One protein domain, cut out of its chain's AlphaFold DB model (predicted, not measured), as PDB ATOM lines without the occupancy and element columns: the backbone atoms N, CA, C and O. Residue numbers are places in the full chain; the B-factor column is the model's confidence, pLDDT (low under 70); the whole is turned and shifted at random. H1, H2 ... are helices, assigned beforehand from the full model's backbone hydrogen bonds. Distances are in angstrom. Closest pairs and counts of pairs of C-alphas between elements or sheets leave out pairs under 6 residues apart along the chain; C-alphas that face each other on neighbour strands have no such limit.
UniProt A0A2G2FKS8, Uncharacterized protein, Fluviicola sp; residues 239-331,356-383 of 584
ATOM      1  N   PRO A 239     -82.235 -18.501 -13.995       96.50
ATOM      2  CA  PRO A 239     -81.893 -17.163 -14.480       96.50
ATOM      3  C   PRO A 239     -82.272 -16.894 -15.944       96.50
ATOM      4  O   PRO A 239     -82.857 -15.859 -16.252       96.50
ATOM      5  N   VAL A 240     -81.992 -17.827 -16.857       96.56
ATOM      6  CA  VAL A 240     -82.339 -17.692 -18.281       96.56
ATOM      7  C   VAL A 240     -83.851 -17.586 -18.458       96.56
ATOM      8  O   VAL A 240     -84.318 -16.674 -19.137       96.56
ATOM      9  N   LEU A 241     -84.621 -18.445 -17.789       94.94
ATOM     10  CA  LEU A 241     -86.085 -18.431 -17.820       94.94
ATOM     11  C   LEU A 241     -86.676 -17.155 -17.209       94.94
ATOM     12  O   LEU A 241     -87.753 -16.723 -17.619       94.94
ATOM     13  N   PHE A 242     -85.978 -16.516 -16.267       95.00
ATOM     14  CA  PHE A 242     -86.405 -15.230 -15.720       95.00
ATOM     15  C   PHE A 242     -86.419 -14.119 -16.781       95.00
ATOM     16  O   PHE A 242     -87.260 -13.224 -16.685       95.00
ATOM     17  N   ASN A 243     -85.614 -14.223 -17.850       95.25
ATOM     18  CA  ASN A 243     -85.674 -13.274 -18.968       95.25
ATOM     19  C   ASN A 243     -87.039 -13.224 -19.652       95.25
ATOM     20  O   ASN A 243     -87.391 -12.170 -20.161       95.25
ATOM     21  N   ILE A 244     -87.840 -14.294 -19.626       91.62
ATOM     22  CA  ILE A 244     -89.205 -14.263 -20.184       91.62
ATOM     23  C   ILE A 244     -90.055 -13.228 -19.438       91.62
ATOM     24  O   ILE A 244     -90.831 -12.490 -20.037       91.62
ATOM     25  N   ILE A 245     -89.889 -13.143 -18.117       90.69
ATOM     26  CA  ILE A 245     -90.596 -12.172 -17.282       90.69
ATOM     27  C   ILE A 245     -89.982 -10.776 -17.447       90.69
ATOM     28  O   ILE A 245     -90.718  -9.792 -17.528       90.69
ATOM     29  N   LEU A 246     -88.650 -10.681 -17.500       93.12
ATOM     30  CA  LEU A 246     -87.956  -9.403 -17.673       93.12
ATOM     31  C   LEU A 246     -88.224  -8.765 -19.039       93.12
ATOM     32  O   LEU A 246     -88.378  -7.555 -19.092       93.12
ATOM     33  N   ASP A 247     -88.341  -9.548 -20.110       91.25
ATOM     34  CA  ASP A 247     -88.657  -9.063 -21.459       91.25
ATOM     35  C   ASP A 247     -90.040  -8.400 -21.504       91.25
ATOM     36  O   ASP A 247     -90.201  -7.314 -22.058       91.25
ATOM     37  N   ILE A 248     -91.026  -8.989 -20.817       89.25
ATOM     38  CA  ILE A 248     -92.359  -8.395 -20.657       89.25
ATOM     39  C   ILE A 248     -92.275  -7.064 -19.904       89.25
ATOM     40  O   ILE A 248     -92.878  -6.075 -20.317       89.25
ATOM     41  N   ILE A 249     -91.526  -7.026 -18.799       91.00
ATOM     42  CA  ILE A 249     -91.326  -5.799 -18.017       91.00
ATOM     43  C   ILE A 249     -90.608  -4.738 -18.857       91.00
ATOM     44  O   ILE A 249     -91.003  -3.579 -18.835       91.00
ATOM     45  N   TYR A 250     -89.586  -5.122 -19.617       92.38
ATOM     46  CA  TYR A 250     -88.814  -4.216 -20.458       92.38
ATOM     47  C   TYR A 250     -89.691  -3.572 -21.537       92.38
ATOM     48  O   TYR A 250     -89.726  -2.348 -21.640       92.38
ATOM     49  N   LYS A 251     -90.485  -4.375 -22.257       90.50
ATOM     50  CA  LYS A 251     -91.453  -3.890 -23.255       90.50
ATOM     51  C   LYS A 251     -92.492  -2.949 -22.647       90.50
ATOM     52  O   LYS A 251     -92.774  -1.902 -23.214       90.50
ATOM     53  N   LEU A 252     -93.015  -3.270 -21.461       88.81
ATOM     54  CA  LEU A 252     -93.949  -2.400 -20.737       88.81
ATOM     55  C   LEU A 252     -93.361  -1.025 -20.421       88.81
ATOM     56  O   LEU A 252     -94.052  -0.014 -20.515       88.81
ATOM     57  N   ILE A 253     -92.107  -0.997 -19.975       90.56
ATOM     58  CA  ILE A 253     -91.407   0.227 -19.577       90.56
ATOM     59  C   ILE A 253     -91.042   1.094 -20.797       90.56
ATOM     60  O   ILE A 253     -90.876   2.306 -20.662       90.56
ATOM     61  N   ASN A 254     -90.909   0.489 -21.977       89.31
ATOM     62  CA  ASN A 254     -90.719   1.195 -23.246       89.31
ATOM     63  C   ASN A 254     -92.035   1.551 -23.951       89.31
ATOM     64  O   ASN A 254     -91.989   2.153 -25.016       89.31
ATOM     65  N   ASP A 255     -93.183   1.194 -23.364       84.50
ATOM     66  CA  ASP A 255     -94.505   1.301 -23.986       84.50
ATOM     67  C   ASP A 255     -94.593   0.559 -25.352       84.50
ATOM     68  O   ASP A 255     -95.442   0.867 -26.184       84.50
ATOM     69  N   ASP A 256     -93.761  -0.478 -25.554       82.12
ATOM     70  CA  ASP A 256     -93.768  -1.366 -26.735       82.12
ATOM     71  C   ASP A 256     -94.954  -2.348 -26.725       82.12
ATOM     72  O   ASP A 256     -95.263  -2.996 -27.724       82.12
ATOM     73  N   ILE A 257     -95.569  -2.530 -25.554       82.56
ATOM     74  CA  ILE A 257     -96.731  -3.391 -25.340       82.56
ATOM     75  C   ILE A 257     -97.616  -2.788 -24.250       82.56
ATOM     76  O   ILE A 257     -97.136  -2.232 -23.258       82.56
ATOM     77  N   SER A 258     -98.925  -2.943 -24.396       81.88
ATOM     78  CA  SER A 258     -99.904  -2.594 -23.373       81.88
ATOM     79  C   SER A 258    -100.071  -3.709 -22.330       81.88
ATOM     80  O   SER A 258     -99.830  -4.896 -22.571       81.88
ATOM     81  N   LEU A 259    -100.565  -3.348 -21.141       77.62
ATOM     82  CA  LEU A 259    -100.965  -4.340 -20.132       77.62
ATOM     83  C   LEU A 259    -102.041  -5.306 -20.652       77.62
ATOM     84  O   LEU A 259    -102.079  -6.462 -20.232       77.62
ATOM     85  N   GLU A 260    -102.919  -4.841 -21.541       76.69
ATOM     86  CA  GLU A 260    -103.992  -5.651 -22.114       76.69
ATOM     87  C   GLU A 260    -103.443  -6.731 -23.054       76.69
ATOM     88  O   GLU A 260    -103.800  -7.903 -22.921       76.69
ATOM     89  N   GLU A 261    -102.479  -6.383 -23.907       75.00
ATOM     90  CA  GLU A 261    -101.796  -7.331 -24.797       75.00
ATOM     91  C   GLU A 261    -101.007  -8.397 -24.029       75.00
ATOM     92  O   GLU A 261    -100.983  -9.562 -24.430       75.00
ATOM     93  N   ILE A 262    -100.427  -8.054 -22.876       70.94
ATOM     94  CA  ILE A 262     -99.789  -9.028 -21.975       70.94
ATOM     95  C   ILE A 262    -100.785 -10.065 -21.479       70.94
ATOM     96  O   ILE A 262    -100.455 -11.242 -21.347       70.94
ATOM     97  N   PHE A 263    -102.019  -9.654 -21.195       65.81
ATOM     98  CA  PHE A 263    -103.050 -10.575 -20.732       65.81
ATOM     99  C   PHE A 263    -103.519 -11.536 -21.825       65.81
ATOM    100  O   PHE A 263    -104.030 -12.603 -21.487       65.81
ATOM    101  N   LEU A 264    -103.316 -11.172 -23.091       60.12
ATOM    102  CA  LEU A 264    -103.575 -12.018 -24.253       60.12
ATOM    103  C   LEU A 264    -102.373 -12.919 -24.594       60.12
ATOM    104  O   LEU A 264    -102.572 -14.050 -25.030       60.12
ATOM    105  N   THR A 265    -101.138 -12.453 -24.364       57.16
ATOM    106  CA  THR A 265     -99.889 -13.158 -24.732       57.16
ATOM    107  C   THR A 265     -99.303 -14.045 -23.635       57.16
ATOM    108  O   THR A 265     -98.658 -15.048 -23.956       57.16
ATOM    109  N   LEU A 266     -99.538 -13.746 -22.349       59.16
ATOM    110  CA  LEU A 266     -99.192 -14.632 -21.232       59.16
ATOM    111  C   LEU A 266    -100.059 -15.898 -21.297       59.16
ATOM    112  O   LEU A 266    -101.054 -16.049 -20.594       59.16
ATOM    113  N   SER A 267     -99.613 -16.838 -22.124       47.12
ATOM    114  CA  SER A 267    -100.164 -18.186 -22.308       47.12
ATOM    115  C   SER A 267    -100.102 -19.037 -21.029       47.12
ATOM    116  O   SER A 267    -100.695 -20.113 -20.941       47.12
ATOM    117  N   TYR A 268     -99.449 -18.536 -19.984       54.84
ATOM    118  CA  TYR A 268     -99.371 -19.186 -18.693       54.84
ATOM    119  C   TYR A 268    -100.678 -18.962 -17.933       54.84
ATOM    120  O   TYR A 268    -101.001 -17.846 -17.529       54.84
ATOM    121  N   LYS A 269    -101.398 -20.049 -17.636       55.19
ATOM    122  CA  LYS A 269    -102.616 -20.111 -16.790       55.19
ATOM    123  C   LYS A 269    -102.406 -19.627 -15.339       55.19
ATOM    124  O   LYS A 269    -103.153 -19.988 -14.427       55.19
ATOM    125  N   ASN A 270    -101.371 -18.837 -15.080       65.06
ATOM    126  CA  ASN A 270    -100.962 -18.361 -13.782       65.06
ATOM    127  C   ASN A 270    -101.486 -16.937 -13.543       65.06
ATOM    128  O   ASN A 270    -100.787 -15.940 -13.726       65.06
ATOM    129  N   LYS A 271    -102.725 -16.863 -13.038       67.38
ATOM    130  CA  LYS A 271    -103.384 -15.625 -12.580       67.38
ATOM    131  C   LYS A 271    -102.493 -14.760 -11.669       67.38
ATOM    132  O   LYS A 271    -102.631 -13.543 -11.660       67.38
ATOM    133  N   TYR A 272    -101.566 -15.365 -10.921       70.75
ATOM    134  CA  TYR A 272    -100.684 -14.622 -10.023       70.75
ATOM    135  C   TYR A 272     -99.642 -13.787 -10.774       70.75
ATOM    136  O   TYR A 272     -99.409 -12.650 -10.385       70.75
ATOM    137  N   ILE A 273     -99.049 -14.304 -11.859       71.38
ATOM    138  CA  ILE A 273     -98.069 -13.546 -12.661       71.38
ATOM    139  C   ILE A 273     -98.714 -12.269 -13.184       71.38
ATOM    140  O   ILE A 273     -98.149 -11.191 -13.038       71.38
ATOM    141  N   LYS A 274     -99.932 -12.397 -13.718       75.62
ATOM    142  CA  LYS A 274    -100.732 -11.281 -14.218       75.62
ATOM    143  C   LYS A 274    -100.871 -10.166 -13.175       75.62
ATOM    144  O   LYS A 274    -100.547  -9.009 -13.444       75.62
ATOM    145  N   GLU A 275    -101.323 -10.521 -11.973       77.75
ATOM    146  CA  GLU A 275    -101.478  -9.572 -10.864       77.75
ATOM    147  C   GLU A 275    -100.136  -8.967 -10.433       77.75
ATOM    148  O   GLU A 275    -100.047  -7.769 -10.179       77.75
ATOM    149  N   THR A 276     -99.081  -9.779 -10.349       78.38
ATOM    150  CA  THR A 276     -97.769  -9.322  -9.888       78.38
ATOM    151  C   THR A 276     -97.080  -8.407 -10.893       78.38
ATOM    152  O   THR A 276     -96.573  -7.370 -10.480       78.38
ATOM    153  N   ILE A 277     -97.113  -8.720 -12.192       83.31
ATOM    154  CA  ILE A 277     -96.585  -7.841 -13.247       83.31
ATOM    155  C   ILE A 277     -97.340  -6.512 -13.250       83.31
ATOM    156  O   ILE A 277     -96.708  -5.462 -13.311       83.31
ATOM    157  N   SER A 278     -98.666  -6.534 -13.082       82.44
ATOM    158  CA  SER A 278     -99.467  -5.304 -13.003       82.44
ATOM    159  C   SER A 278     -99.029  -4.411 -11.834       82.44
ATOM    160  O   SER A 278     -98.832  -3.212 -12.007       82.44
ATOM    161  N   LEU A 279     -98.818  -4.994 -10.648       83.75
ATOM    162  CA  LEU A 279     -98.339  -4.261  -9.468       83.75
ATOM    163  C   LEU A 279     -96.908  -3.739  -9.639       83.75
ATOM    164  O   LEU A 279     -96.604  -2.629  -9.206       83.75
ATOM    165  N   ILE A 280     -96.032  -4.532 -10.258       87.00
ATOM    166  CA  ILE A 280     -94.655  -4.136 -10.575       87.00
ATOM    167  C   ILE A 280     -94.666  -2.953 -11.540       87.00
ATOM    168  O   ILE A 280     -94.008  -1.954 -11.275       87.00
ATOM    169  N   TYR A 281     -95.458  -3.026 -12.605       87.06
ATOM    170  CA  TYR A 281     -95.555  -1.960 -13.591       87.06
ATOM    171  C   TYR A 281     -96.113  -0.663 -13.001       87.06
ATOM    172  O   TYR A 281     -95.544   0.405 -13.215       87.06
ATOM    173  N   GLN A 282     -97.164  -0.750 -12.180       86.94
ATOM    174  CA  GLN A 282     -97.683   0.406 -11.440       86.94
ATOM    175  C   GLN A 282     -96.629   1.015 -10.511       86.94
ATOM    176  O   GLN A 282     -96.551   2.232 -10.383       86.94
ATOM    177  N   TRP A 283     -95.821   0.183  -9.848       89.69
ATOM    178  CA  TRP A 283     -94.719   0.659  -9.016       89.69
ATOM    179  C   TRP A 283     -93.644   1.374  -9.844       89.69
ATOM    180  O   TRP A 283     -93.207   2.445  -9.434       89.69
ATOM    181  N   ILE A 284     -93.269   0.832 -11.004       88.88
ATOM    182  CA  ILE A 284     -92.277   1.447 -11.895       88.88
ATOM    183  C   ILE A 284     -92.788   2.788 -12.440       88.88
ATOM    184  O   ILE A 284     -92.059   3.772 -12.406       88.88
ATOM    185  N   LYS A 285     -94.058   2.872 -12.868       83.75
ATOM    186  CA  LYS A 285     -94.646   4.126 -13.377       83.75
ATOM    187  C   LYS A 285     -94.799   5.219 -12.315       83.75
ATOM    188  O   LYS A 285     -94.816   6.392 -12.669       83.75
ATOM    189  N   LYS A 286     -94.904   4.866 -11.029       88.25
ATOM    190  CA  LYS A 286     -94.990   5.849  -9.932       88.25
ATOM    191  C   LYS A 286     -93.684   6.600  -9.676       88.25
ATOM    192  O   LYS A 286     -93.724   7.652  -9.052       88.25
ATOM    193  N   ASP A 287     -92.550   6.047 -10.088       86.06
ATOM    194  CA  ASP A 287     -91.232   6.604  -9.802       86.06
ATOM    195  C   ASP A 287     -90.302   6.301 -10.982       86.06
ATOM    196  O   ASP A 287     -89.734   5.209 -11.094       86.06
ATOM    197  N   SER A 288     -90.190   7.284 -11.881       85.19
ATOM    198  CA  SER A 288     -89.503   7.164 -13.172       85.19
ATOM    199  C   SER A 288     -88.047   6.726 -13.044       85.19
ATOM    200  O   SER A 288     -87.534   6.094 -13.958       85.19
ATOM    201  N   LYS A 289     -87.391   6.922 -11.893       92.25
ATOM    202  CA  LYS A 289     -86.015   6.439 -11.699       92.25
ATOM    203  C   LYS A 289     -85.886   4.923 -11.887       92.25
ATOM    204  O   LYS A 289     -84.833   4.440 -12.292       92.25
ATOM    205  N   TRP A 290     -86.937   4.149 -11.591       92.94
ATOM    206  CA  TRP A 290     -86.917   2.695 -11.782       92.94
ATOM    207  C   TRP A 290     -86.991   2.303 -13.250       92.94
ATOM    208  O   TRP A 290     -86.464   1.251 -13.603       92.94
ATOM    209  N   VAL A 291     -87.609   3.138 -14.089       91.94
ATOM    210  CA  VAL A 291     -87.596   2.966 -15.542       91.94
ATOM    211  C   VAL A 291     -86.151   2.996 -16.027       91.94
ATOM    212  O   VAL A 291     -85.694   2.021 -16.620       91.94
ATOM    213  N   ASP A 292     -85.414   4.054 -15.698       92.75
ATOM    214  CA  ASP A 292     -84.040   4.245 -16.170       92.75
ATOM    215  C   ASP A 292     -83.096   3.152 -15.652       92.75
ATOM    216  O   ASP A 292     -82.329   2.563 -16.418       92.75
ATOM    217  N   ILE A 293     -83.201   2.810 -14.360       95.56
ATOM    218  CA  ILE A 293     -82.391   1.749 -13.746       95.56
ATOM    219  C   ILE A 293     -82.661   0.395 -14.421       95.56
ATOM    220  O   ILE A 293     -81.722  -0.296 -14.816       95.56
ATOM    221  N   LEU A 294     -83.929   0.003 -14.588       96.12
ATOM    222  CA  LEU A 294     -84.272  -1.297 -15.176       96.12
ATOM    223  C   LEU A 294     -83.957  -1.360 -16.673       96.12
ATOM    224  O   LEU A 294     -83.539  -2.418 -17.146       96.12
ATOM    225  N   LYS A 295     -84.096  -0.247 -17.410       95.25
ATOM    226  CA  LYS A 295     -83.680  -0.169 -18.819       95.25
ATOM    227  C   LYS A 295     -82.185  -0.439 -18.995       95.25
ATOM    228  O   LYS A 295     -81.805  -0.978 -20.031       95.25
ATOM    229  N   LYS A 296     -81.358  -0.113 -17.995       96.19
ATOM    230  CA  LYS A 296     -79.923  -0.428 -17.971       96.19
ATOM    231  C   LYS A 296     -79.638  -1.857 -17.500       96.19
ATOM    232  O   LYS A 296     -78.866  -2.564 -18.137       96.19
ATOM    233  N   GLU A 297     -80.238  -2.289 -16.392       97.75
ATOM    234  CA  GLU A 297     -79.896  -3.573 -15.760       97.75
ATOM    235  C   GLU A 297     -80.443  -4.800 -16.512       97.75
ATOM    236  O   GLU A 297     -79.767  -5.827 -16.565       97.75
ATOM    237  N   ILE A 298     -81.647  -4.726 -17.099       97.50
ATOM    238  CA  ILE A 298     -82.268  -5.876 -17.783       97.50
ATOM    239  C   ILE A 298     -81.445  -6.347 -18.999       97.50
ATOM    240  O   ILE A 298     -81.215  -7.555 -19.101       97.50
ATOM    241  N   PRO A 299     -80.966  -5.468 -19.903       97.00
ATOM    242  CA  PRO A 299     -80.102  -5.890 -21.005       97.00
ATOM    243  C   PRO A 299     -78.807  -6.563 -20.536       97.00
ATOM    244  O   PRO A 299     -78.455  -7.613 -21.066       97.00
ATOM    245  N   ILE A 300     -78.158  -6.020 -19.499       97.19
ATOM    246  CA  ILE A 300     -76.932  -6.591 -18.914       97.19
ATOM    247  C   ILE A 300     -77.215  -7.994 -18.356       97.19
ATOM    248  O   ILE A 300     -76.493  -8.951 -18.629       97.19
ATOM    249  N   TYR A 301     -78.318  -8.152 -17.621       97.19
ATOM    250  CA  TYR A 301     -78.752  -9.459 -17.127       97.19
ATOM    251  C   TYR A 301     -78.981 -10.460 -18.267       97.19
ATOM    252  O   TYR A 301     -78.530 -11.610 -18.194       97.19
ATOM    253  N   LYS A 302     -79.667 -10.029 -19.333       96.31
ATOM    254  CA  LYS A 302     -79.942 -10.852 -20.519       96.31
ATOM    255  C   LYS A 302     -78.650 -11.282 -21.211       96.31
ATOM    256  O   LYS A 302     -78.533 -12.443 -21.590       96.31
ATOM    257  N   GLU A 303     -77.666 -10.397 -21.321       95.69
ATOM    258  CA  GLU A 303     -76.351 -10.700 -21.893       95.69
ATOM    259  C   GLU A 303     -75.637 -11.816 -21.114       95.69
ATOM    260  O   GLU A 303     -75.333 -12.873 -21.669       95.69
ATOM    261  N   TYR A 304     -75.455 -11.654 -19.802       96.69
ATOM    262  CA  TYR A 304     -74.770 -12.659 -18.979       96.69
ATOM    263  C   TYR A 304     -75.510 -14.001 -18.905       96.69
ATOM    264  O   TYR A 304     -74.894 -15.069 -18.822       96.69
ATOM    265  N   THR A 305     -76.842 -13.978 -18.890       95.62
ATOM    266  CA  THR A 305     -77.635 -15.214 -18.853       95.62
ATOM    267  C   THR A 305     -77.634 -15.931 -20.200       95.62
ATOM    268  O   THR A 305     -77.418 -17.142 -20.211       95.62
ATOM    269  N   SER A 306     -77.791 -15.210 -21.316       93.19
ATOM    270  CA  SER A 306     -77.757 -15.787 -22.669       93.19
ATOM    271  C   SER A 306     -76.390 -16.363 -23.040       93.19
ATOM    272  O   SER A 306     -76.342 -17.439 -23.626       93.19
ATOM    273  N   ASN A 307     -75.297 -15.738 -22.592       94.00
ATOM    274  CA  ASN A 307     -73.931 -16.224 -22.817       94.00
ATOM    275  C   ASN A 307     -73.477 -17.294 -21.809       94.00
ATOM    276  O   ASN A 307     -72.340 -17.763 -21.853       94.00
ATOM    277  N   GLY A 308     -74.337 -17.702 -20.871       93.44
ATOM    278  CA  GLY A 308     -74.004 -18.769 -19.930       93.44
ATOM    279  C   GLY A 308     -73.050 -18.366 -18.794       93.44
ATOM    280  O   GLY A 308     -72.625 -19.235 -18.030       93.44
ATOM    281  N   THR A 309     -72.765 -17.077 -18.603       96.00
ATOM    282  CA  THR A 309     -71.760 -16.559 -17.651       96.00
ATOM    283  C   THR A 309     -72.345 -15.903 -16.394       96.00
ATOM    284  O   THR A 309     -71.589 -15.517 -15.509       96.00
ATOM    285  N   TRP A 310     -73.674 -15.849 -16.242       96.56
ATOM    286  CA  TRP A 310     -74.361 -15.210 -15.103       96.56
ATOM    287  C   TRP A 310     -73.811 -15.568 -13.717       96.56
ATOM    288  O   TRP A 310     -73.554 -14.680 -12.914       96.56
ATOM    289  N   TYR A 311     -73.600 -16.849 -13.409       96.06
ATOM    290  CA  TYR A 311     -73.091 -17.220 -12.083       96.06
ATOM    291  C   TYR A 311     -71.625 -16.828 -11.858       96.06
ATOM    292  O   TYR A 311     -71.251 -16.576 -10.717       96.06
ATOM    293  N   ASN A 312     -70.817 -16.748 -12.918       95.00
ATOM    294  CA  ASN A 312     -69.451 -16.226 -12.825       95.00
ATOM    295  C   ASN A 312     -69.505 -14.724 -12.544       95.00
ATOM    296  O   ASN A 312     -68.874 -14.252 -11.615       95.00
ATOM    297  N   HIS A 313     -70.380 -14.007 -13.247       96.12
ATOM    298  CA  HIS A 313     -70.597 -12.590 -13.001       96.12
ATOM    299  C   HIS A 313     -71.087 -12.301 -11.568       96.12
ATOM    300  O   HIS A 313     -70.612 -11.367 -10.931       96.12
ATOM    301  N   ILE A 314     -71.984 -13.128 -11.013       95.75
ATOM    302  CA  ILE A 314     -72.354 -13.027  -9.592       95.75
ATOM    303  C   ILE A 314     -71.138 -13.263  -8.686       95.75
ATOM    304  O   ILE A 314     -70.978 -12.531  -7.718       95.75
ATOM    305  N   ALA A 315     -70.278 -14.242  -8.986       94.62
ATOM    306  CA  ALA A 315     -69.044 -14.438  -8.219       94.62
ATOM    307  C   ALA A 315     -68.171 -13.177  -8.245       94.62
ATOM    308  O   ALA A 315     -67.793 -12.691  -7.182       94.62
ATOM    309  N   ASP A 316     -67.956 -12.591  -9.423       91.75
ATOM    310  CA  ASP A 316     -67.155 -11.375  -9.594       91.75
ATOM    311  C   ASP A 316     -67.719 -10.190  -8.799       91.75
ATOM    312  O   ASP A 316     -66.958  -9.443  -8.186       91.75
ATOM    313  N   ILE A 317     -69.048 -10.034  -8.745       92.81
ATOM    314  CA  ILE A 317     -69.703  -8.985  -7.945       92.81
ATOM    315  C   ILE A 317     -69.366  -9.131  -6.465       92.81
ATOM    316  O   ILE A 317     -68.984  -8.150  -5.829       92.81
ATOM    317  N   TYR A 318     -69.506 -10.335  -5.909       93.62
ATOM    318  CA  TYR A 318     -69.266 -10.563  -4.483       93.62
ATOM    319  C   TYR A 318     -67.772 -10.519  -4.147       93.62
ATOM    320  O   TYR A 318     -67.394  -9.872  -3.174       93.62
ATOM    321  N   ASN A 319     -66.920 -11.103  -4.991       88.94
ATOM    322  CA  ASN A 319     -65.463 -11.019  -4.883       88.94
ATOM    323  C   ASN A 319     -64.980  -9.563  -4.890       88.94
ATOM    324  O   ASN A 319     -64.238  -9.144  -4.005       88.94
ATOM    325  N   LYS A 320     -65.485  -8.744  -5.820       87.69
ATOM    326  CA  LYS A 320     -65.200  -7.305  -5.863       87.69
ATOM    327  C   LYS A 320     -65.744  -6.571  -4.640       87.69
ATOM    328  O   LYS A 320     -65.076  -5.683  -4.120       87.69
ATOM    329  N   HIS A 321     -66.954  -6.905  -4.192       88.69
ATOM    330  CA  HIS A 321     -67.587  -6.229  -3.062       88.69
ATOM    331  C   HIS A 321     -66.824  -6.440  -1.749       88.69
ATOM    332  O   HIS A 321     -66.642  -5.489  -0.989       88.69
ATOM    333  N   TYR A 322     -66.363  -7.669  -1.520       86.94
ATOM    334  CA  TYR A 322     -65.672  -8.093  -0.303       86.94
ATOM    335  C   TYR A 322     -64.142  -8.108  -0.435       86.94
ATOM    336  O   TYR A 322     -63.458  -8.499   0.501       86.94
ATOM    337  N   SER A 323     -63.592  -7.657  -1.571       85.12
ATOM    338  CA  SER A 323     -62.149  -7.695  -1.873       85.12
ATOM    339  C   SER A 323     -61.524  -9.081  -1.645       85.12
ATOM    340  O   SER A 323     -60.520  -9.222  -0.953       85.12
ATOM    341  N   THR A 324     -62.142 -10.114  -2.217       87.50
ATOM    342  CA  THR A 324     -61.777 -11.528  -2.047       87.50
ATOM    343  C   THR A 324     -61.863 -12.287  -3.376       87.50
ATOM    344  O   THR A 324     -62.305 -11.727  -4.376       87.50
ATOM    345  N   ASP A 325     -61.448 -13.551  -3.404       85.88
ATOM    346  CA  ASP A 325     -61.543 -14.472  -4.545       85.88
ATOM    347  C   ASP A 325     -62.293 -15.778  -4.213       85.88
ATOM    348  O   ASP A 325     -62.404 -16.675  -5.053       85.88
ATOM    349  N   ILE A 326     -62.861 -15.886  -3.006       89.75
ATOM    350  CA  ILE A 326     -63.475 -17.126  -2.519       89.75
ATOM    351  C   ILE A 326     -64.791 -17.489  -3.217       89.75
ATOM    352  O   ILE A 326     -65.180 -18.659  -3.226       89.75
ATOM    353  N   PHE A 327     -65.528 -16.514  -3.766       90.06
ATOM    354  CA  PHE A 327     -66.844 -16.779  -4.334       90.06
ATOM    355  C   PHE A 327     -66.668 -17.460  -5.687       90.06
ATOM    356  O   PHE A 327     -66.242 -16.858  -6.668       90.06
ATOM    357  N   THR A 328     -67.023 -18.741  -5.742       90.75
ATOM    358  CA  THR A 328     -66.980 -19.540  -6.971       90.75
ATOM    359  C   THR A 328     -68.323 -19.530  -7.698       90.75
ATOM    360  O   THR A 328     -69.372 -19.257  -7.111       90.75
ATOM    361  N   ARG A 329     -68.337 -19.964  -8.966       91.44
ATOM    362  CA  ARG A 329     -69.575 -20.191  -9.736       91.44
ATOM    363  C   ARG A 329     -70.615 -21.020  -8.970       91.44
ATOM    364  O   ARG A 329     -71.808 -20.721  -9.023       91.44
ATOM    365  N   ASN A 330     -70.186 -22.080  -8.281       88.81
ATOM    366  CA  ASN A 330     -71.094 -22.977  -7.562       88.81
ATOM    367  C   ASN A 330     -71.690 -22.306  -6.320       88.81
ATOM    368  O   ASN A 330     -72.889 -22.453  -6.079       88.81
ATOM    369  N   MET A 331     -70.893 -21.523  -5.587       91.81
ATOM    370  CA  MET A 331     -71.392 -20.709  -4.475       91.81
ATOM    371  C   MET A 331     -72.389 -19.662  -4.980       91.81
ATOM    372  O   MET A 331     -73.518 -19.588  -4.501       91.81
ATOM    373  N   PHE A 356     -75.938  -7.696  -3.152       94.12
ATOM    374  CA  PHE A 356     -76.443  -7.764  -4.530       94.12
ATOM    375  C   PHE A 356     -77.084  -6.445  -4.993       94.12
ATOM    376  O   PHE A 356     -76.861  -6.001  -6.117       94.12
ATOM    377  N   GLU A 357     -77.859  -5.792  -4.123       93.25
ATOM    378  CA  GLU A 357     -78.559  -4.536  -4.425       93.25
ATOM    379  C   GLU A 357     -77.631  -3.328  -4.611       93.25
ATOM    380  O   GLU A 357     -78.076  -2.315  -5.155       93.25
ATOM    381  N   LYS A 358     -76.358  -3.421  -4.200       90.88
ATOM    382  CA  LYS A 358     -75.350  -2.388  -4.487       90.88
ATOM    383  C   LYS A 358     -74.986  -2.347  -5.978       90.88
ATOM    384  O   LYS A 358     -74.760  -1.256  -6.490       90.88
ATOM    385  N   GLU A 359     -74.984  -3.493  -6.665       91.50
ATOM    386  CA  GLU A 359     -74.706  -3.580  -8.112       91.50
ATOM    387  C   GLU A 359     -75.997  -3.594  -8.949       91.50
ATOM    388  O   GLU A 359     -76.113  -2.885  -9.945       91.50
ATOM    389  N   TYR A 360     -76.995  -4.370  -8.518       95.56
ATOM    390  CA  TYR A 360     -78.266  -4.570  -9.219       95.56
ATOM    391  C   TYR A 360     -79.442  -4.052  -8.392       95.56
ATOM    392  O   TYR A 360     -80.269  -4.809  -7.866       95.56
ATOM    393  N   LYS A 361     -79.521  -2.729  -8.251       95.50
ATOM    394  CA  LYS A 361     -80.545  -2.062  -7.441       95.50
ATOM    395  C   LYS A 361     -81.951  -2.311  -7.987       95.50
ATOM    396  O   LYS A 361     -82.878  -2.577  -7.216       95.50
ATOM    397  N   GLY A 362     -82.124  -2.220  -9.304       95.75
ATOM    398  CA  GLY A 362     -83.399  -2.439  -9.984       95.75
ATOM    399  C   GLY A 362     -83.872  -3.883  -9.865       95.75
ATOM    400  O   GLY A 362     -84.980  -4.133  -9.381       95.75
ATOM    401  N   LEU A 363     -83.030  -4.843 -10.252       96.44
ATOM    402  CA  LEU A 363     -83.350  -6.270 -10.219       96.44
ATOM    403  C   LEU A 363     -83.510  -6.788  -8.789       96.44
ATOM    404  O   LEU A 363     -84.442  -7.549  -8.526       96.44
ATOM    405  N   GLY A 364     -82.675  -6.354  -7.841       94.75
ATOM    406  CA  GLY A 364     -82.831  -6.716  -6.430       94.75
ATOM    407  C   GLY A 364     -84.182  -6.253  -5.880       94.75
ATOM    408  O   GLY A 364     -84.954  -7.052  -5.330       94.75
ATOM    409  N   ARG A 365     -84.560  -5.000  -6.165       91.88
ATOM    410  CA  ARG A 365     -85.877  -4.469  -5.792       91.88
ATOM    411  C   ARG A 365     -87.020  -5.207  -6.489       91.88
ATOM    412  O   ARG A 365     -88.038  -5.494  -5.854       91.88
ATOM    413  N   LEU A 366     -86.848  -5.558  -7.760       92.88
ATOM    414  CA  LEU A 366     -87.818  -6.320  -8.539       92.88
ATOM    415  C   LEU A 366     -88.060  -7.715  -7.937       92.88
ATOM    416  O   LEU A 366     -89.213  -8.098  -7.718       92.88
ATOM    417  N   LEU A 367     -86.998  -8.448  -7.582       92.38
ATOM    418  CA  LEU A 367     -87.098  -9.738  -6.891       92.38
ATOM    419  C   LEU A 367     -87.877  -9.603  -5.576       92.38
ATOM    420  O   LEU A 367     -88.733 -10.440  -5.276       92.38
ATOM    421  N   ARG A 368     -87.659  -8.527  -4.805       89.19
ATOM    422  CA  ARG A 368     -88.449  -8.267  -3.588       89.19
ATOM    423  C   ARG A 368     -89.931  -8.034  -3.885       89.19
ATOM    424  O   ARG A 368     -90.780  -8.535  -3.141       89.19
ATOM    425  N   LYS A 369     -90.266  -7.323  -4.968       88.44
ATOM    426  CA  LYS A 369     -91.661  -7.084  -5.383       88.44
ATOM    427  C   LYS A 369     -92.385  -8.373  -5.761       88.44
ATOM    428  O   LYS A 369     -93.516  -8.572  -5.319       88.44
ATOM    429  N   PHE A 370     -91.724  -9.296  -6.462       87.00
ATOM    430  CA  PHE A 370     -92.303 -10.612  -6.765       87.00
ATOM    431  C   PHE A 370     -92.688 -11.415  -5.512       87.00
ATOM    432  O   PHE A 370     -93.640 -12.205  -5.535       87.00
ATOM    433  N   LYS A 371     -91.968 -11.184  -4.410       85.69
ATOM    434  CA  LYS A 371     -92.101 -11.907  -3.144       85.69
ATOM    435  C   LYS A 371     -93.019 -11.236  -2.119       85.69
ATOM    436  O   LYS A 371     -93.317 -11.861  -1.107       85.69
ATOM    437  N   GLN A 372     -93.505 -10.018  -2.383       82.81
ATOM    438  CA  GLN A 372     -94.223  -9.192  -1.400       82.81
ATOM    439  C   GLN A 372     -95.516  -9.838  -0.874       82.81
ATOM    440  O   GLN A 372     -95.777  -9.781   0.319       82.81
ATOM    441  N   LYS A 373     -96.325 -10.466  -1.742       76.62
ATOM    442  CA  LYS A 373     -97.560 -11.151  -1.308       76.62
ATOM    443  C   LYS A 373     -97.280 -12.543  -0.740       76.62
ATOM    444  O   LYS A 373     -97.834 -12.921   0.286       76.62
ATOM    445  N   LYS A 374     -96.493 -13.349  -1.463       80.50
ATOM    446  CA  LYS A 374     -96.096 -14.714  -1.079       80.50
ATOM    447  C   LYS A 374     -94.721 -15.028  -1.663       80.50
ATOM    448  O   LYS A 374     -94.571 -15.082  -2.882       80.50
ATOM    449  N   TYR A 375     -93.747 -15.295  -0.795       83.56
ATOM    450  CA  TYR A 375     -92.339 -15.423  -1.186       83.56
ATOM    451  C   TYR A 375     -92.074 -16.526  -2.228       83.56
ATOM    452  O   TYR A 375     -91.267 -16.353  -3.132       83.56
ATOM    453  N   ASN A 376     -92.798 -17.646  -2.159       84.81
ATOM    454  CA  ASN A 376     -92.563 -18.807  -3.021       84.81
ATOM    455  C   ASN A 376     -93.142 -18.678  -4.439       84.81
ATOM    456  O   ASN A 376     -93.038 -19.605  -5.243       84.81
ATOM    457  N   LYS A 377     -93.803 -17.566  -4.759       83.81
ATOM    458  CA  LYS A 377     -94.544 -17.442  -6.012       83.81
ATOM    459  C   LYS A 377     -93.665 -17.267  -7.239       83.81
ATOM    460  O   LYS A 377     -94.006 -17.838  -8.271       83.81
ATOM    461  N   LEU A 378     -92.559 -16.530  -7.120       88.44
ATOM    462  CA  LEU A 378     -91.583 -16.414  -8.203       88.44
ATOM    463  C   LEU A 378     -91.017 -17.790  -8.563       88.44
ATOM    464  O   LEU A 378     -91.019 -18.164  -9.730       88.44
ATOM    465  N   ALA A 379     -90.639 -18.578  -7.552       91.00
ATOM    466  CA  ALA A 379     -90.166 -19.945  -7.744       91.00
ATOM    467  C   ALA A 379     -91.210 -20.807  -8.471       91.00
ATOM    468  O   ALA A 379     -90.912 -21.399  -9.499       91.00
ATOM    469  N   ILE A 380     -92.459 -20.837  -7.987       88.94
ATOM    470  CA  ILE A 380     -93.531 -21.623  -8.626       88.94
ATOM    471  C   ILE A 380     -93.748 -21.182 -10.078       88.94
ATOM    472  O   ILE A 380     -93.921 -22.027 -10.946       88.94
ATOM    473  N   CYS A 381     -93.737 -19.876 -10.342       87.69
ATOM    474  CA  CYS A 381     -93.878 -19.316 -11.681       87.69
ATOM    475  C   CYS A 381     -92.782 -19.818 -12.627       87.69
ATOM    476  O   CYS A 381     -93.091 -20.394 -13.667       87.69
ATOM    477  N   LEU A 382     -91.514 -19.639 -12.259       91.50
ATOM    478  CA  LEU A 382     -90.399 -20.052 -13.108       91.50
ATOM    479  C   LEU A 382     -90.356 -21.573 -13.304       91.50
ATOM    480  O   LEU A 382     -90.030 -22.040 -14.387       91.50
ATOM    481  N   GLN A 383     -90.764 -22.357 -12.302       92.94
ATOM    482  CA  GLN A 383     -90.901 -23.812 -12.433       92.94
ATOM    483  C   GLN A 383     -92.037 -24.228 -13.381       92.94
ATOM    484  O   GLN A 383     -91.919 -25.242 -14.065       92.94
TER     485      GLN A 383
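AT A GLANCE: This is residues 239 to 331 and 356 to 383 of the 584 residues of an uncharacterized protein of Fluviicola sp (UniProt A0A2G2FKS8). Four crossed helices make the core: H1 and H4 run side by side in opposite ways, H3 packs on H1, and H7 crosses H4 and packs on H3. H2 and H5 extend this core at the two ends of its long axis. The printed part has 121 residues with eight named helices, H1 to H8, and no named strand: all helix, packing mostly crossed. It is compact, radius of gyration of the C-alphas 15.2 A, spanning 47 by 31 by 28 A.

HOW THE PARTS SIT: H1, residues 239 to 253, touches H4, residues 289 to 306, at a shallow tilt of 33 degrees, only just short of steep; closest C-alphas: Val 240 and Thr 305, 5.3 A. H1 touches H3, residues 271 to 286, with residues 249 to 253 alone, at 51 degrees, steep; closest C-alphas: Ile 249 and Tyr 281, 7.2 A. H2, residues 259 to 265, touches no helix. H7, residues 361 to 371, is about perpendicular to H4, 87 degrees, and touches its residues 290 to 298 alone; closest C-alphas: Leu 294 and Gly 362, 5.4 A. H7 also touches H3, C-alphas Thr 276 and Phe 370 closest at 6.4 A. H5, residues 310 to 322, and H6, residues 356 to 359, only just touch, with 3 pairs of C-alphas within 8 A; closest: Ile 317 and Glu 359, 7.4 A. H8, residues 377 to 383, touches H7 only at the corner; closest C-alphas: Phe 370 and Leu 378, 6.0 A. Every O i to N i+4 pair is within hydrogen-bond range in H2, H3, H5, H7 and H8, but 7 of 11 in H1 and 12 of 14 in H4; H6 is too short for one.

IN THESE COORDINATES: H1 begins at C-alpha 239, (-81.893, -17.163, -14.480), and measures 20.5 A; H3 measures 23.2 A, H4 26.1 A and H5 18.6 A. H8 ends at C-alpha 383, (-90.901, -23.812, -12.433).

THE WHOLE: Residues 332 to 355 are not printed; C-alphas 331 and 356 are 13.9 A apart. The links printed whole are tight. Residues 263 to 271 have pLDDT under 70.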